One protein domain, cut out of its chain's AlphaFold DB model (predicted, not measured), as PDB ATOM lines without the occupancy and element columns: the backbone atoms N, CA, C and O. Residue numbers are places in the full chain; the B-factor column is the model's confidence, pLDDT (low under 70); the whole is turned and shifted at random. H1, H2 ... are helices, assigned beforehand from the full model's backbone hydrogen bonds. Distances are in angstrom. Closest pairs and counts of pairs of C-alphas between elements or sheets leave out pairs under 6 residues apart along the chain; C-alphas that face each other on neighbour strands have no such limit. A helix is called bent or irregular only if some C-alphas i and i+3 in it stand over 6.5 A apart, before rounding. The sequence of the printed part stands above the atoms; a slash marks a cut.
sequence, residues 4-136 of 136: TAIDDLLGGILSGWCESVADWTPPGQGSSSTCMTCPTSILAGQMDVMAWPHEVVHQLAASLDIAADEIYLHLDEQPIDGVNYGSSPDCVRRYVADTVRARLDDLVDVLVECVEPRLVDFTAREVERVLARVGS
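What this domain is: This is residues 4 to 136 of the 136 residues of an uncharacterized protein of Leifsonia sp. AK011 (UniProt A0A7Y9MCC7). An elongated helical body, the hairpin H1 and H2 with H3 slanting over part of H2 and arm H4a beside the end of H1, runs on into arm H4b, whose residues 124 to 134 stick out. The printed part has 133 residues with four named helices, H1 to H4 in order, all helix, loose, radius of gyration of the C-alphas 18.1 A, spanning 70 by 26 by 18 A.

How they stand to each other: H4, residues 104 to 134, one helix by its hydrogen bonds, is bent: C-alphas 114 and 117 are 6.6 A apart, and arms H4a and H4b stand at 41 degrees. H1, residues 4 to 22, touches H4a with residues 14 to 22 alone; closest C-alphas Ala 22 and Cys 114, 5.4 A. H2, residues 54 to 74, touches H1, opposite ways at 10 degrees; closest C-alphas Val 21 and Val 56, 6.5 A. H3, residues 89 to 101, touches H2 at a steep tilt of 46 degrees; closest C-alphas Ala 68 and Arg 93, 5.7 A. Every O i to N i+4 pair is within hydrogen-bond range in H1, H3, H4a and H4b, and 16 of 17 in H2.

Where its parts are: H4a, residues 104 to 114, and H4b, residues 117 to 134, measure 15.4 A and 26.2 A; H1 26.7 A, H2 29.8 A. H1 begins at C-alpha 4 (140.772, 180.633, 107.312); H4b ends at C-alpha 134 (147.049, 157.319, 161.262).

The domain as a whole: The printed part has no cut. The links H1 to H2 and H2 to H3 are long. pLDDT is under 70 at residues 30, 32, 76 to 87 and 135 to 136.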
ATOM      1  N   THR A   4     141.359 181.975 107.198       84.12
ATOM      2  CA  THR A   4     140.772 180.633 107.312       84.12
ATOM      3  C   THR A   4     141.771 179.637 107.893       84.12
ATOM      4  O   THR A   4     141.429 178.917 108.815       84.12
ATOM      5  N   ALA A   5     143.028 179.672 107.446       87.56
ATOM      6  CA  ALA A   5     144.070 178.810 107.996       87.56
ATOM      7  C   ALA A   5     144.385 179.108 109.474       87.56
ATOM      8  O   ALA A   5     144.693 178.188 110.227       87.56
ATOM      9  N   ILE A   6     144.314 180.376 109.895       88.56
ATOM     10  CA  ILE A   6     144.499 180.769 111.300       88.56
ATOM     11  C   ILE A   6     143.326 180.265 112.151       88.56
ATOM     12  O   ILE A   6     143.540 179.683 113.211       88.56
ATOM     13  N   ASP A   7     142.096 180.465 111.679       89.31
ATOM     14  CA  ASP A   7     140.881 180.032 112.373       89.31
ATOM     15  C   ASP A   7     140.823 178.503 112.492       89.31
ATOM     16  O   ASP A   7     140.499 177.987 113.562       89.31
ATOM     17  N   ASP A   8     141.215 177.780 111.440       93.38
ATOM     18  CA  ASP A   8     141.313 176.318 111.443       93.38
ATOM     19  C   ASP A   8     142.393 175.825 112.422       93.38
ATOM     20  O   ASP A   8     142.150 174.888 113.183       93.38
ATOM     21  N   LEU A   9     143.567 176.473 112.452       94.56
ATOM     22  CA  LEU A   9     144.646 176.153 113.395       94.56
ATOM     23  C   LEU A   9     144.183 176.323 114.845       94.56
ATOM     24  O   LEU A   9     144.308 175.403 115.655       94.56
ATOM     25  N   LEU A  10     143.634 177.493 115.177       95.00
ATOM     26  CA  LEU A  10     143.177 177.790 116.533       95.00
ATOM     27  C   LEU A  10     141.992 176.902 116.923       95.00
ATOM     28  O   LEU A  10     141.970 176.369 118.028       95.00
ATOM     29  N   GLY A  11     141.041 176.680 116.012       95.88
ATOM     30  CA  GLY A  11     139.926 175.761 116.224       95.88
ATOM     31  C   GLY A  11     140.393 174.332 116.507       95.88
ATOM     32  O   GLY A  11     139.899 173.702 117.441       95.88
ATOM     33  N   GLY A  12     141.387 173.847 115.760       97.12
ATOM     34  CA  GLY A  12     141.995 172.534 115.972       97.12
ATOM     35  C   GLY A  12     142.694 172.408 117.325       97.12
ATOM     36  O   GLY A  12     142.499 171.411 118.017       97.12
ATOM     37  N   ILE A  13     143.451 173.430 117.739       97.69
ATOM     38  CA  ILE A  13     144.106 173.467 119.057       97.69
ATOM     39  C   ILE A  13     143.071 173.398 120.183       97.69
ATOM     40  O   ILE A  13     143.224 172.592 121.099       97.69
ATOM     41  N   LEU A  14     142.017 174.217 120.115       97.06
ATOM     42  CA  LEU A  14     140.986 174.258 121.153       97.06
ATOM     43  C   LEU A  14     140.202 172.941 121.221       97.06
ATOM     44  O   LEU A  14     140.048 172.382 122.303       97.06
ATOM     45  N   SER A  15     139.769 172.409 120.074       96.56
ATOM     46  CA  SER A  15     139.043 171.133 120.015       96.56
ATOM     47  C   SER A  15     139.896 169.970 120.522       96.56
ATOM     48  O   SER A  15     139.449 169.201 121.369       96.56
ATOM     49  N   GLY A  16     141.142 169.864 120.050       97.06
ATOM     50  CA  GLY A  16     142.055 168.800 120.468       97.06
ATOM     51  C   GLY A  16     142.420 168.890 121.950       97.06
ATOM     52  O   GLY A  16     142.582 167.866 122.612       97.06
ATOM     53  N   TRP A  17     142.500 170.102 122.504       97.31
ATOM     54  CA  TRP A  17     142.659 170.272 123.943       97.31
ATOM     55  C   TRP A  17     141.432 169.778 124.713       97.31
ATOM     56  O   TRP A  17     141.607 169.014 125.657       97.31
ATOM     57  N   CYS A  18     140.210 170.129 124.297       96.44
ATOM     58  CA  CYS A  18     138.994 169.641 124.956       96.44
ATOM     59  C   CYS A  18     138.934 168.105 124.987       96.44
ATOM     60  O   CYS A  18     138.634 167.522 126.027       96.44
ATOM     61  N   GLU A  19     139.277 167.447 123.876       95.75
ATOM     62  CA  GLU A  19     139.374 165.983 123.796       95.75
ATOM     63  C   GLU A  19     140.426 165.433 124.771       95.75
ATOM     64  O   GLU A  19     140.145 164.534 125.562       95.75
ATOM     65  N   SER A  20     141.622 166.027 124.788       95.06
ATOM     66  CA  SER A  20     142.702 165.632 125.698       95.06
ATOM     67  C   SER A  20     142.320 165.794 127.175       95.06
ATOM     68  O   SER A  20     142.693 164.969 128.009       95.06
ATOM     69  N   VAL A  21     141.580 166.849 127.520       95.81
ATOM     70  CA  VAL A  21     141.104 167.100 128.888       95.81
ATOM     71  C   VAL A  21     140.015 166.117 129.290       95.81
ATOM     72  O   VAL A  21     140.013 165.634 130.426       95.81
ATOM     73  N   ALA A  22     139.129 165.762 128.359       93.44
ATOM     74  CA  ALA A  22     138.101 164.759 128.593       93.44
ATOM     75  C   ALA A  22     138.691 163.393 128.978       93.44
ATOM     76  O   ALA A  22     138.060 162.657 129.735       93.44
ATOM     77  N   ASP A  23     139.927 163.087 128.580       93.56
ATOM     78  CA  ASP A  23     140.624 161.837 128.913       93.56
ATOM     79  C   ASP A  23     141.619 161.956 130.085       93.56
ATOM     80  O   ASP A  23     142.168 160.954 130.551       93.56
ATOM     81  N   TRP A  24     141.835 163.159 130.622       94.88
ATOM     82  CA  TRP A  24     142.827 163.403 131.673       94.88
ATOM     83  C   TRP A  24     142.503 162.691 132.999       94.88
ATOM     84  O   TRP A  24     141.378 162.744 133.497       94.88
ATOM     85  N   THR A  25     143.493 162.082 133.653       91.06
ATOM     86  CA  THR A  25     143.292 161.423 134.956       91.06
ATOM     87  C   THR A  25     144.292 161.904 136.009       91.06
ATOM     88  O   THR A  25     145.457 162.134 135.687       91.06
ATOM     89  N   PRO A  26     143.872 162.054 137.279       89.31
ATOM     90  CA  PRO A  26     144.782 162.400 138.364       89.31
ATOM     91  C   PRO A  26     145.703 161.218 138.745       89.31
ATOM     92  O   PRO A  26     145.323 160.057 138.570       89.31
ATOM     93  N   PRO A  27     146.872 161.479 139.364       85.62
ATOM     94  CA  PRO A  27     147.389 162.802 139.702       85.62
ATOM     95  C   PRO A  27     147.975 163.505 138.474       85.62
ATOM     96  O   PRO A  27     148.664 162.889 137.665       85.62
ATOM     97  N   GLY A  28     147.748 164.815 138.377       78.00
ATOM     98  CA  GLY A  28     148.430 165.633 137.375       78.00
ATOM     99  C   GLY A  28     149.926 165.751 137.662       78.00
ATOM    100  O   GLY A  28     150.370 165.558 138.799       78.00
ATOM    101  N   GLN A  29     150.704 166.095 136.636       75.06
ATOM    102  CA  GLN A  29     152.145 166.326 136.767       75.06
ATOM    103  C   GLN A  29     152.502 167.818 136.870       75.06
ATOM    104  O   GLN A  29     152.005 168.674 136.132       75.06
ATOM    105  N   GLY A  30     153.450 168.123 137.761       69.62
ATOM    106  CA  GLY A  30     154.004 169.468 137.940       69.62
ATOM    107  C   GLY A  30     153.099 170.437 138.709       69.62
ATOM    108  O   GLY A  30     152.008 170.091 139.153       69.62
ATOM    109  N   SER A  31     153.586 171.664 138.895       70.25
ATOM    110  CA  SER A  31     152.854 172.738 139.572       70.25
ATOM    111  C   SER A  31     152.904 174.026 138.759       70.25
ATOM    112  O   SER A  31     153.988 174.495 138.393       70.25
ATOM    113  N   SER A  32     151.740 174.652 138.580       68.12
ATOM    114  CA  SER A  32     151.610 175.974 137.963       68.12
ATOM    115  C   SER A  32     152.371 177.042 138.751       68.12
ATOM    116  O   SER A  32     152.863 177.996 138.164       68.12
ATOM    117  N   SER A  33     152.578 176.847 140.061       70.88
ATOM    118  CA  SER A  33     153.287 177.806 140.923       70.88
ATOM    119  C   SER A  33     154.783 177.920 140.624       70.88
ATOM    120  O   SER A  33     155.413 178.903 141.002       70.88
ATOM    121  N   THR A  34     155.365 176.901 139.993       78.56
ATOM    122  CA  THR A  34     156.783 176.864 139.596       78.56
ATOM    123  C   THR A  34     156.970 177.033 138.092       78.56
ATOM    124  O   THR A  34     158.098 177.076 137.608       78.56
ATOM    125  N   CYS A  35     155.869 177.095 137.347       86.00
ATOM    126  CA  CYS A  35     155.882 177.240 135.907       86.00
ATOM    127  C   CYS A  35     155.989 178.717 135.539       86.00
ATOM    128  O   CYS A  35     155.156 179.524 135.936       86.00
ATOM    129  N   MET A  36     157.002 179.070 134.749       85.44
ATOM    130  CA  MET A  36     157.163 180.441 134.258       85.44
ATOM    131  C   MET A  36     156.254 180.742 133.061       85.44
ATOM    132  O   MET A  36     155.923 181.897 132.837       85.44
ATOM    133  N   THR A  37     155.831 179.715 132.316       85.56
ATOM    134  CA  THR A  37     155.035 179.864 131.089       85.56
ATOM    135  C   THR A  37     153.573 180.171 131.387       85.56
ATOM    136  O   THR A  37     153.023 181.129 130.855       85.56
ATOM    137  N   CYS A  38     152.936 179.384 132.262       90.50
ATOM    138  CA  CYS A  38     151.513 179.521 132.567       90.50
ATOM    139  C   CYS A  38     151.105 180.951 132.969       90.50
ATOM    140  O   CYS A  38     150.206 181.472 132.313       90.50
ATOM    141  N   PRO A  39     151.751 181.628 133.944       88.31
ATOM    142  CA  PRO A  39     151.311 182.946 134.410       88.31
ATOM    143  C   PRO A  39     151.505 184.081 133.395       88.31
ATOM    144  O   PRO A  39     150.871 185.123 133.536       88.31
ATOM    145  N   THR A  40     152.366 183.912 132.386       90.00
ATOM    146  CA  THR A  40     152.610 184.926 131.341       90.00
ATOM    147  C   THR A  40     151.970 184.580 129.995       90.00
ATOM    148  O   THR A  40     152.087 185.352 129.041       90.00
ATOM    149  N   SER A  41     151.328 183.414 129.896       92.69
ATOM    150  CA  SER A  41     150.713 182.926 128.662       92.69
ATOM    151  C   SER A  41     149.491 183.748 128.250       92.69
ATOM    152  O   SER A  41     148.872 184.441 129.062       92.69
ATOM    153  N   ILE A  42     149.090 183.616 126.983       93.94
ATOM    154  CA  ILE A  42     147.827 184.184 126.475       93.94
ATOM    155  C   ILE A  42     146.630 183.712 127.320       93.94
ATOM    156  O   ILE A  42     145.727 184.499 127.621       93.94
ATOM    157  N   LEU A  43     146.656 182.445 127.746       94.50
ATOM    158  CA  LEU A  43     145.590 181.803 128.512       94.50
ATOM    159  C   LEU A  43     145.407 182.417 129.908       94.50
ATOM    160  O   LEU A  43     144.272 182.613 130.338       94.50
ATOM    161  N   ALA A  44     146.494 182.798 130.587       92.62
ATOM    162  CA  ALA A  44     146.425 183.451 131.901       92.62
ATOM    163  C   ALA A  44     145.764 184.836 131.869       92.62
ATOM    164  O   ALA A  44     145.283 185.314 132.893       92.62
ATOM    165  N   GLY A  45     145.693 185.475 130.699       92.31
ATOM    166  CA  GLY A  45     144.896 186.686 130.517       92.31
ATOM    167  C   GLY A  45     143.391 186.430 130.371       92.31
ATOM    168  O   GLY A  45     142.632 187.397 130.367       92.31
ATOM    169  N   GLN A  46     142.961 185.173 130.193       94.38
ATOM    170  CA  GLN A  46     141.558 184.805 129.953       94.38
ATOM    171  C   GLN A  46     140.927 184.022 131.112       94.38
ATOM    172  O   GLN A  46     139.726 184.150 131.328       94.38
ATOM    173  N   MET A  47     141.705 183.245 131.869       93.50
ATOM    174  CA  MET A  47     141.202 182.435 132.985       93.50
ATOM    175  C   MET A  47     142.212 182.296 134.125       93.50
ATOM    176  O   MET A  47     143.413 182.498 133.939       93.50
ATOM    177  N   ASP A  48     141.730 181.878 135.299       91.75
ATOM    178  CA  ASP A  48     142.596 181.505 136.417       91.75
ATOM    179  C   ASP A  48     143.257 180.140 136.164       91.75
ATOM    180  O   ASP A  48     142.712 179.078 136.470       91.75
ATOM    181  N   VAL A  49     144.463 180.172 135.597       91.19
ATOM    182  CA  VAL A  49     145.275 178.976 135.318       91.19
ATOM    183  C   VAL A  49     145.780 178.268 136.580       91.19
ATOM    184  O   VAL A  49     146.277 177.147 136.495       91.19
ATOM    185  N   MET A  50     145.685 178.895 137.755       89.12
ATOM    186  CA  MET A  50     146.120 178.299 139.021       89.12
ATOM    187  C   MET A  50     145.023 177.454 139.676       89.12
ATOM    188  O   MET A  50     145.329 176.650 140.557       89.12
ATOM    189  N   ALA A  51     143.770 177.609 139.241       89.88
ATOM    190  CA  ALA A  51     142.629 176.849 139.746       89.88
ATOM    191  C   ALA A  51     142.574 175.402 139.219       89.88
ATOM    192  O   ALA A  51     141.851 174.574 139.768       89.88
ATOM    193  N   TRP A  52     143.346 175.087 138.176       92.31
ATOM    194  CA  TRP A  52     143.253 173.827 137.437       92.31
ATOM    195  C   TRP A  52     144.585 173.066 137.413       92.31
ATOM    196  O   TRP A  52     145.645 173.665 137.626       92.31
ATOM    197  N   PRO A  53     144.572 171.743 137.144       92.50
ATOM    198  CA  PRO A  53     145.792 170.951 137.055       92.50
ATOM    199  C   PRO A  53     146.786 171.542 136.057       92.50
ATOM    200  O   PRO A  53     146.442 171.807 134.906       92.50
ATOM    201  N   HIS A  54     148.035 171.696 136.499       92.44
ATOM    202  CA  HIS A  54     149.090 172.344 135.723       92.44
ATOM    203  C   HIS A  54     149.246 171.758 134.320       92.44
ATOM    204  O   HIS A  54     149.239 172.502 133.354       92.44
ATOM    205  N   GLU A  55     149.360 170.439 134.203       91.06
ATOM    206  CA  GLU A  55     149.471 169.721 132.928       91.06
ATOM    207  C   GLU A  55     148.378 170.109 131.925       91.06
ATOM    208  O   GLU A  55     148.679 170.421 130.773       91.06
ATOM    209  N   VAL A  56     147.128 170.165 132.397       93.25
ATOM    210  CA  VAL A  56     145.953 170.481 131.583       93.25
ATOM    211  C   VAL A  56     146.042 171.907 131.042       93.25
ATOM    212  O   VAL A  56     145.915 172.125 129.837       93.25
ATOM    213  N   VAL A  57     146.312 172.890 131.903       94.12
ATOM    214  CA  VAL A  57     146.395 174.297 131.474       94.12
ATOM    215  C   VAL A  57     147.686 174.614 130.722       94.12
ATOM    216  O   VAL A  57     147.686 175.454 129.825       94.12
ATOM    217  N   HIS A  58     148.791 173.946 131.053       94.38
ATOM    218  CA  HIS A  58     150.099 174.176 130.446       94.38
ATOM    219  C   HIS A  58     150.118 173.747 128.987       94.38
ATOM    220  O   HIS A  58     150.660 174.469 128.152       94.38
ATOM    221  N   GLN A  59     149.495 172.610 128.667       93.50
ATOM    222  CA  GLN A  59     149.380 172.131 127.293       93.50
ATOM    223  C   GLN A  59     148.681 173.163 126.398       93.50
ATOM    224  O   GLN A  59     149.187 173.478 125.318       93.50
ATOM    225  N   LEU A  60     147.560 173.730 126.857       95.69
ATOM    226  CA  LEU A  60     146.843 174.756 126.101       95.69
ATOM    227  C   LEU A  60     147.643 176.054 126.014       95.69
ATOM    228  O   LEU A  60     147.809 176.598 124.926       95.69
ATOM    229  N   ALA A  61     148.175 176.528 127.142       95.25
ATOM    230  CA  ALA A  61     148.981 177.744 127.198       95.25
ATOM    231  C   ALA A  61     150.164 177.691 126.215       95.25
ATOM    232  O   ALA A  61     150.328 178.601 125.404       95.25
ATOM    233  N   ALA A  62     150.933 176.599 126.236       94.50
ATOM    234  CA  ALA A  62     152.064 176.400 125.338       94.50
ATOM    235  C   ALA A  62     151.627 176.318 123.868       94.50
ATOM    236  O   ALA A  62     152.254 176.938 123.013       94.50
ATOM    237  N   SER A  63     150.536 175.604 123.571       96.12
ATOM    238  CA  SER A  63     150.022 175.481 122.200       96.12
ATOM    239  C   SER A  63     149.571 176.827 121.629       96.12
ATOM    240  O   SER A  63     149.841 177.119 120.468       96.12
ATOM    241  N   LEU A  64     148.930 177.673 122.441       96.12
ATOM    242  CA  LEU A  64     148.497 179.011 122.029       96.12
ATOM    243  C   LEU A  64     149.676 179.965 121.814       96.12
ATOM    244  O   LEU A  64     149.657 180.736 120.857       96.12
ATOM    245  N   ASP A  65     150.695 179.920 122.678       93.75
ATOM    246  CA  ASP A  65     151.900 180.739 122.504       93.75
ATOM    247  C   ASP A  65     152.680 180.311 121.242       93.75
ATOM    248  O   ASP A  65     153.056 181.169 120.446       93.75
ATOM    249  N   ILE A  66     152.825 179.001 120.990       94.31
ATOM    250  CA  ILE A  66     153.432 178.476 119.752       94.31
ATOM    251  C   ILE A  66     152.622 178.897 118.521       94.31
ATOM    252  O   ILE A  66     153.198 179.348 117.533       94.31
ATOM    253  N   ALA A  67     151.292 178.785 118.575       93.94
ATOM    254  CA  ALA A  67     150.432 179.198 117.473       93.94
ATOM    255  C   ALA A  67     150.556 180.698 117.192       93.94
ATOM    256  O   ALA A  67     150.617 181.096 116.034       93.94
ATOM    257  N   ALA A  68     150.633 181.538 118.229       92.25
ATOM    258  CA  ALA A  68     150.838 182.971 118.054       92.25
ATOM    259  C   ALA A  68     152.165 183.272 117.336       92.25
ATOM    260  O   ALA A  68     152.186 184.096 116.420       92.25
ATOM    261  N   ASP A  69     153.246 182.577 117.697       91.38
ATOM    262  CA  ASP A  69     154.535 182.710 117.014       91.38
ATOM    263  C   ASP A  69     154.459 182.230 115.556       91.38
ATOM    264  O   ASP A  69     154.943 182.911 114.650       91.38
ATOM    265  N   GLU A  70     153.807 181.094 115.293       91.12
ATOM    266  CA  GLU A  70     153.643 180.548 113.942       91.12
ATOM    267  C   GLU A  70     152.814 181.472 113.043       91.12
ATOM    268  O   GLU A  70     153.228 181.770 111.917       91.12
ATOM    269  N   ILE A  71     151.687 181.973 113.555       89.56
ATOM    270  CA  ILE A  71     150.823 182.933 112.865       89.56
ATOM    271  C   ILE A  71     151.615 184.195 112.545       89.56
ATOM    272  O   ILE A  71     151.540 184.676 111.421       89.56
ATOM    273  N   TYR A  72     152.385 184.721 113.501       87.19
ATOM    274  CA  TYR A  72     153.203 185.911 113.291       87.19
ATOM    275  C   TYR A  72     154.267 185.700 112.208       87.19
ATOM    276  O   TYR A  72     154.401 186.531 111.310       87.19
ATOM    277  N   LEU A  73     154.993 184.580 112.259       86.44
ATOM    278  CA  LEU A  73     156.055 184.255 111.300       86.44
ATOM    279  C   LEU A  73     155.541 184.088 109.871       86.44
ATOM    280  O   LEU A  73     156.260 184.388 108.920       86.44
ATOM    281  N   HIS A  74     154.315 183.592 109.725       83.19
ATOM    282  CA  HIS A  74     153.730 183.291 108.428       83.19
ATOM    283  C   HIS A  74     152.628 184.267 108.043       83.19
ATOM    284  O   HIS A  74     151.948 184.014 107.050       83.19
ATOM    285  N   LEU A  75     152.404 185.351 108.787       76.88
ATOM    286  CA  LEU A  75     151.418 186.351 108.409       76.88
ATOM    287  C   LEU A  75     151.877 186.998 107.100       76.88
ATOM    288  O   LEU A  75     152.956 187.584 107.033       76.88
ATOM    289  N   ASP A  76     151.063 186.883 106.051       65.88
ATOM    290  CA  ASP A  76     151.302 187.701 104.862       65.88
ATOM    291  C   ASP A  76     151.011 189.165 105.236       65.88
ATOM    292  O   ASP A  76     150.288 189.422 106.196       65.88
ATOM    293  N   GLU A  77     151.509 190.144 104.475       60.44
ATOM    294  CA  GLU A  77     151.290 191.589 104.716       60.44
ATOM    295  C   GLU A  77     149.801 192.028 104.706       60.44
ATOM    296  O   GLU A  77     149.486 193.219 104.749       60.44
ATOM    297  N   GLN A  78     148.863 191.082 104.623       58.66
ATOM    298  CA  GLN A  78     147.433 191.324 104.636       58.66
ATOM    299  C   GLN A  78     146.881 191.408 106.068       58.66
ATOM    300  O   GLN A  78     147.142 190.534 106.894       58.66
ATOM    301  N   PRO A  79     146.065 192.432 106.369       57.50
ATOM    302  CA  PRO A  79     145.435 192.574 107.672       57.50
ATOM    303  C   PRO A  79     144.416 191.458 107.927       57.50
ATOM    304  O   PRO A  79     143.581 191.151 107.073       57.50
ATOM    305  N   ILE A  80     144.435 190.907 109.140       60.91
ATOM    306  CA  ILE A  80     143.366 190.039 109.640       60.91
ATOM    307  C   ILE A  80     142.113 190.922 109.849       60.91
ATOM    308  O   ILE A  80     142.163 191.942 110.525       60.91
ATOM    309  N   ASP A  81     140.980 190.571 109.243       55.06
ATOM    310  CA  ASP A  81     139.654 191.191 109.468       55.06
ATOM    311  C   ASP A  81     139.454 192.647 109.037       55.06
ATOM    312  O   ASP A  81     138.533 193.313 109.505       55.06
ATOM    313  N   GLY A  82     140.294 193.191 108.152       50.84
ATOM    314  CA  GLY A  82     140.196 194.610 107.767       50.84
ATOM    315  C   GLY A  82     140.485 195.580 108.925       50.84
ATOM    316  O   GLY A  82     140.495 196.797 108.739       50.84
ATOM    317  N   VAL A  83     140.777 195.039 110.107       51.22
ATOM    318  CA  VAL A  83     141.411 195.723 111.215       51.22
ATOM    319  C   VAL A  83     142.897 195.655 110.918       51.22
ATOM    320  O   VAL A  83     143.462 194.579 110.731       51.22
ATOM    321  N   ASN A  84     143.552 196.810 110.831       52.59
ATOM    322  CA  ASN A  84     145.003 196.838 110.756       52.59
ATOM    323  C   ASN A  84     145.552 196.424 112.126       52.59
ATOM    324  O   ASN A  84     145.948 197.263 112.930       52.59
ATOM    325  N   TYR A  85     145.545 195.120 112.399       51.66
ATOM    326  CA  TYR A  85     146.280 194.531 113.508       51.66
ATOM    327  C   TYR A  85     147.778 194.842 113.356       51.66
ATOM    328  O   TYR A  85     148.525 194.793 114.317       51.66
ATOM    329  N   GLY A  86     148.239 195.284 112.184       53.16
ATOM    330  CA  GLY A  86     149.646 195.531 111.949       53.16
ATOM    331  C   GLY A  86     150.427 194.222 111.993       53.16
ATOM    332  O   GLY A  86     150.022 193.217 112.574       53.16
ATOM    333  N   SER A  87     151.591 194.232 111.372       60.69
ATOM    334  CA  SER A  87     152.510 193.096 111.332       60.69
ATOM    335  C   SER A  87     153.261 192.945 112.664       60.69
ATOM    336  O   SER A  87     154.469 192.745 112.658       60.69
ATOM    337  N   SER A  88     152.595 193.157 113.809       76.38
ATOM    338  CA  SER A  88     153.233 193.184 115.131       76.38
ATOM    339  C   SER A  88     152.854 191.962 115.978       76.38
ATOM    340  O   SER A  88     151.693 191.537 115.937       76.38
ATOM    341  N   PRO A  89     153.787 191.423 116.785       81.31
ATOM    342  CA  PRO A  89     153.520 190.271 117.649       81.31
ATOM    343  C   PRO A  89     152.344 190.482 118.611       81.31
ATOM    344  O   PRO A  89     151.535 189.578 118.816       81.31
ATOM    345  N   ASP A  90     152.198 191.689 119.165       83.81
ATOM    346  CA  ASP A  90     151.151 192.010 120.144       83.81
ATOM    347  C   ASP A  90     149.743 191.842 119.574       83.81
ATOM    348  O   ASP A  90     148.814 191.426 120.271       83.81
ATOM    349  N   CYS A  91     149.574 192.131 118.289       81.50
ATOM    350  CA  CYS A  91     148.271 192.058 117.661       81.50
ATOM    351  C   CYS A  91     147.883 190.632 117.278       81.50
ATOM    352  O   CYS A  91     146.713 190.280 117.405       81.50
ATOM    353  N   VAL A  92     148.855 189.789 116.921       86.81
ATOM    354  CA  VAL A  92     148.629 188.344 116.794       86.81
ATOM    355  C   VAL A  92     148.256 187.748 118.151       86.81
ATOM    356  O   VAL A  92     147.246 187.055 118.255       86.81
ATOM    357  N   ARG A  93     148.987 188.089 119.222       90.44
ATOM    358  CA  ARG A  93     148.649 187.641 120.586       90.44
ATOM    359  C   ARG A  93     147.246 188.074 121.000       90.44
ATOM    360  O   ARG A  93     146.518 187.286 121.599       90.44
ATOM    361  N   ARG A  94     146.843 189.302 120.661       88.69
ATOM    362  CA  ARG A  94     145.486 189.798 120.912       88.69
ATOM    363  C   ARG A  94     144.431 189.023 120.125       88.69
ATOM    364  O   ARG A  94     143.417 188.669 120.710       88.69
ATOM    365  N   TYR A  95     144.679 188.733 118.848       88.81
ATOM    366  CA  TYR A  95     143.768 187.930 118.033       88.81
ATOM    367  C   TYR A  95     143.536 186.550 118.655       88.81
ATOM    368  O   TYR A  95     142.398 186.173 118.916       88.81
ATOM    369  N   VAL A  96     144.618 185.842 118.991       92.88
ATOM    370  CA  VAL A  96     144.544 184.535 119.658       92.88
ATOM    371  C   VAL A  96     143.790 184.642 120.989       92.88
ATOM    372  O   VAL A  96     142.929 183.812 121.277       92.88
ATOM    373  N   ALA A  97     144.050 185.684 121.784       93.69
ATOM    374  CA  ALA A  97     143.333 185.929 123.035       93.69
ATOM    375  C   ALA A  97     141.825 186.142 122.830       93.69
ATOM    376  O   ALA A  97     141.024 185.636 123.613       93.69
ATOM    377  N   ASP A  98     141.431 186.881 121.791       92.75
ATOM    378  CA  ASP A  98     140.029 187.129 121.453       92.75
ATOM    379  C   ASP A  98     139.340 185.837 120.975       92.75
ATOM    380  O   ASP A  98     138.208 185.568 121.383       92.75
ATOM    381  N   THR A  99     140.035 184.988 120.208       93.25
ATOM    382  CA  THR A  99     139.551 183.651 119.819       93.25
ATOM    383  C   THR A  99     139.326 182.753 121.034       93.25
ATOM    384  O   THR A  99     138.271 182.129 121.144       93.25
ATOM    385  N   VAL A 100     140.277 182.713 121.974       95.38
ATOM    386  CA  VAL A 100     140.134 181.956 123.230       95.38
ATOM    387  C   VAL A 100     138.966 182.501 124.047       95.38
ATOM    388  O   VAL A 100     138.135 181.731 124.516       95.38
ATOM    389  N   ARG A 101     138.852 183.829 124.174       95.44
ATOM    390  CA  ARG A 101     137.759 184.466 124.920       95.44
ATOM    391  C   ARG A 101     136.390 184.112 124.353       95.44
ATOM    392  O   ARG A 101     135.467 183.876 125.122       95.44
ATOM    393  N   ALA A 102     136.257 184.049 123.030       95.12
ATOM    394  CA  ALA A 102     135.008 183.667 122.374       95.12
ATOM    395  C   ALA A 102     134.577 182.217 122.665       95.12
ATOM    396  O   ALA A 102     133.426 181.871 122.417       95.12
ATOM    397  N   ARG A 103     135.491 181.379 123.170       94.25
ATOM    398  CA  ARG A 103     135.274 179.968 123.517       94.25
ATOM    399  C   ARG A 103     135.460 179.683 125.002       94.25
ATOM    400  O   ARG A 103     135.504 178.525 125.393       94.25
ATOM    401  N   LEU A 104     135.601 180.720 125.824       94.94
ATOM    402  CA  LEU A 104     136.006 180.559 127.213       94.94
ATOM    403  C   LEU A 104     135.021 179.701 128.010       94.94
ATOM    404  O   LEU A 104     135.464 178.845 128.768       94.94
ATOM    405  N   ASP A 105     133.721 179.905 127.796       96.06
ATOM    406  CA  ASP A 105     132.673 179.128 128.462       96.06
ATOM    407  C   ASP A 105     132.800 177.635 128.118       96.06
ATOM    408  O   ASP A 105     132.896 176.819 129.027       96.06
ATOM    409  N   ASP A 106     132.961 177.287 126.833       95.00
ATOM    410  CA  ASP A 106     133.174 175.900 126.388       95.00
ATOM    411  C   ASP A 106     134.411 175.267 127.068       95.00
ATOM    412  O   ASP A 106     134.388 174.111 127.490       95.00
ATOM    413  N   LEU A 107     135.513 176.023 127.182       95.75
ATOM    414  CA  LEU A 107     136.752 175.538 127.802       95.75
ATOM    415  C   LEU A 107     136.591 175.318 129.313       95.75
ATOM    416  O   LEU A 107     137.122 174.349 129.857       95.75
ATOM    417  N   VAL A 108     135.881 176.221 129.994       96.12
ATOM    418  CA  VAL A 108     135.602 176.114 131.431       96.12
ATOM    419  C   VAL A 108     134.637 174.966 131.706       96.12
ATOM    420  O   VAL A 108     134.888 174.196 132.632       96.12
ATOM    421  N   ASP A 109     133.599 174.797 130.890       96.94
ATOM    422  CA  ASP A 109     132.638 173.703 131.026       96.94
ATOM    423  C   ASP A 109     133.338 172.345 130.933       96.94
ATOM    424  O   ASP A 109     133.131 171.485 131.786       96.94
ATOM    425  N   VAL A 110     134.268 172.166 129.988       96.81
ATOM    426  CA  VAL A 110     135.053 170.923 129.893       96.81
ATOM    427  C   VAL A 110     135.872 170.665 131.164       96.81
ATOM    428  O   VAL A 110     135.946 169.526 131.631       96.81
ATOM    429  N   LEU A 111     136.466 171.696 131.769       96.62
ATOM    430  CA  LEU A 111     137.208 171.550 133.028       96.62
ATOM    431  C   LEU A 111     136.283 171.166 134.190       96.62
ATOM    432  O   LEU A 111     136.584 170.240 134.946       96.62
ATOM    433  N   VAL A 112     135.142 171.837 134.310       97.19
ATOM    434  CA  VAL A 112     134.155 171.577 135.364       97.19
ATOM    435  C   VAL A 112     133.533 170.190 135.210       97.19
ATOM    436  O   VAL A 112     133.382 169.468 136.190       97.19
ATOM    437  N   GLU A 113     133.200 169.768 133.994       97.31
ATOM    438  CA  GLU A 113     132.523 168.492 133.759       97.31
ATOM    439  C   GLU A 113     133.484 167.297 133.768       97.31
ATOM    440  O   GLU A 113     133.130 166.220 134.254       97.31
ATOM    441  N   CYS A 114     134.707 167.462 133.252       96.56
ATOM    442  CA  CYS A 114     135.634 166.343 133.073       96.56
ATOM    443  C   CYS A 114     136.723 166.269 134.147       96.56
ATOM    444  O   CYS A 114     137.112 165.166 134.539       96.56
ATOM    445  N   VAL A 115     137.231 167.405 134.630       95.62
ATOM    446  CA  VAL A 115     138.406 167.448 135.520       95.62
ATOM    447  C   VAL A 115     137.999 167.518 136.984       95.62
ATOM    448  O   VAL A 115     138.497 166.730 137.794       95.62
ATOM    449  N   GLU A 116     137.085 168.423 137.335       95.50
ATOM    450  CA  GLU A 116     136.683 168.652 138.726       95.50
ATOM    451  C   GLU A 116     136.188 167.373 139.434       95.50
ATOM    452  O   GLU A 116     136.716 167.054 140.507       95.50
ATOM    453  N   PRO A 117     135.297 166.542 138.848       96.38
ATOM    454  CA  PRO A 117     134.807 165.340 139.523       96.38
ATOM    455  C   PRO A 117     135.924 164.326 139.789       96.38
ATOM    456  O   PRO A 117     135.927 163.646 140.817       96.38
ATOM    457  N   ARG A 118     136.909 164.245 138.882       95.31
ATOM    458  CA  ARG A 118     138.064 163.346 139.011       95.31
ATOM    459  C   ARG A 118     139.003 163.811 140.120       95.31
ATOM    460  O   ARG A 118     139.496 162.982 140.883       95.31
ATOM    461  N   LEU A 119     139.221 165.122 140.244       93.50
ATOM    462  CA  LEU A 119     139.999 165.704 141.340       93.50
ATOM    463  C   LEU A 119     139.339 165.470 142.701       93.50
ATOM    464  O   LEU A 119     140.034 165.123 143.659       93.50
ATOM    465  N   VAL A 120     138.016 165.629 142.783       94.94
ATOM    466  CA  VAL A 120     137.249 165.382 144.011       94.94
ATOM    467  C   VAL A 120     137.373 163.918 144.443       94.94
ATOM    468  O   VAL A 120     137.752 163.656 145.585       94.94
ATOM    469  N   ASP A 121     137.126 162.968 143.536       95.81
ATOM    470  CA  ASP A 121     137.238 161.530 143.825       95.81
ATOM    471  C   ASP A 121     138.669 161.131 144.222       95.81
ATOM    472  O   ASP A 121     138.871 160.438 145.222       95.81
ATOM    473  N   PHE A 122     139.683 161.620 143.503       94.06
ATOM    474  CA  PHE A 122     141.082 161.368 143.851       94.06
ATOM    475  C   PHE A 122     141.435 161.900 145.244       94.06
ATOM    476  O   PHE A 122     142.000 161.171 146.060       94.06
ATOM    477  N   THR A 123     141.068 163.148 145.540       92.56
ATOM    478  CA  THR A 123     141.368 163.782 146.830       92.56
ATOM    479  C   THR A 123     140.684 163.045 147.979       92.56
ATOM    480  O   THR A 123     141.321 162.788 148.999       92.56
ATOM    481  N   ALA A 124     139.420 162.641 147.807       94.69
ATOM    482  CA  ALA A 124     138.699 161.849 148.800       94.69
ATOM    483  C   ALA A 124     139.426 160.526 149.105       94.69
ATOM    484  O   ALA A 124     139.690 160.220 150.270       94.69
ATOM    485  N   ARG A 125     139.844 159.789 148.066       94.06
ATOM    486  CA  ARG A 125     140.591 158.528 148.219       94.06
ATOM    487  C   ARG A 125     141.938 158.719 148.913       94.06
ATOM    488  O   ARG A 125     142.326 157.884 149.729       94.06
ATOM    489  N   GLU A 126     142.667 159.791 148.609       93.69
ATOM    490  CA  GLU A 126     143.942 160.078 149.276       93.69
ATOM    491  C   GLU A 126     143.752 160.431 150.754       93.69
ATOM    492  O   GLU A 126     144.495 159.937 151.606       93.69
ATOM    493  N   VAL A 127     142.723 161.217 151.087       93.25
ATOM    494  CA  VAL A 127     142.380 161.535 152.481       93.25
ATOM    495  C   VAL A 127     142.044 160.263 153.262       93.25
ATOM    496  O   VAL A 127     142.584 160.054 154.349       93.25
ATOM    497  N   GLU A 128     141.225 159.372 152.701       94.06
ATOM    498  CA  GLU A 128     140.897 158.081 153.318       94.06
ATOM    499  C   GLU A 128     142.145 157.220 153.560       94.06
ATOM    500  O   GLU A 128     142.319 156.668 154.649       94.06
ATOM    501  N   ARG A 129     143.060 157.148 152.582       92.31
ATOM    502  CA  ARG A 129     144.333 156.418 152.719       92.31
ATOM    503  C   ARG A 129     145.199 156.977 153.843       92.31
ATOM    504  O   ARG A 129     145.825 156.202 154.564       92.31
ATOM    505  N   VAL A 130     145.261 158.300 153.992       93.06
ATOM    506  CA  VAL A 130     146.030 158.945 155.066       93.06
ATOM    507  C   VAL A 130     145.395 158.668 156.427       93.06
ATOM    508  O   VAL A 130     146.098 158.250 157.345       93.06
ATOM    509  N   LEU A 131     144.077 158.826 156.558       91.50
ATOM    510  CA  LEU A 131     143.364 158.566 157.812       91.50
ATOM    511  C   LEU A 131     143.497 157.105 158.260       91.50
ATOM    512  O   LEU A 131     143.764 156.848 159.434       91.50
ATOM    513  N   ALA A 132     143.406 156.152 157.327       90.81
ATOM    514  CA  ALA A 132     143.615 154.735 157.614       90.81
ATOM    515  C   ALA A 132     145.022 154.450 158.172       90.81
ATOM    516  O   ALA A 132     145.173 153.624 159.069       90.81
ATOM    517  N   ARG A 133     146.050 155.163 157.693       83.12
ATOM    518  CA  ARG A 133     147.436 155.021 158.176       83.12
ATOM    519  C   ARG A 133     147.675 155.632 159.557       83.12
ATOM    520  O   ARG A 133     148.582 155.181 160.241       83.12
ATOM    521  N   VAL A 134     146.913 156.653 159.950       79.81
ATOM    522  CA  VAL A 134     147.049 157.319 161.262       79.81
ATOM    523  C   VAL A 134     146.246 156.599 162.354       79.81
ATOM    524  O   VAL A 134     146.596 156.685 163.526       79.81
ATOM    525  N   GLY A 135     145.177 155.889 161.979       64.25
ATOM    526  CA  GLY A 135     144.361 155.081 162.894       64.25
ATOM    527  C   GLY A 135     144.834 153.635 163.104       64.25
ATOM    528  O   GLY A 135     144.159 152.901 163.825       64.25
ATOM    529  N   SER A 136     145.939 153.229 162.463       54.50
ATOM    530  CA  SER A 136     146.598 151.916 162.602       54.50
ATOM    531  C   SER A 136     147.772 151.996 163.573       54.50
ATOM    532  O   SER A 136     147.966 151.027 164.339       54.50
TER     533      SER A 136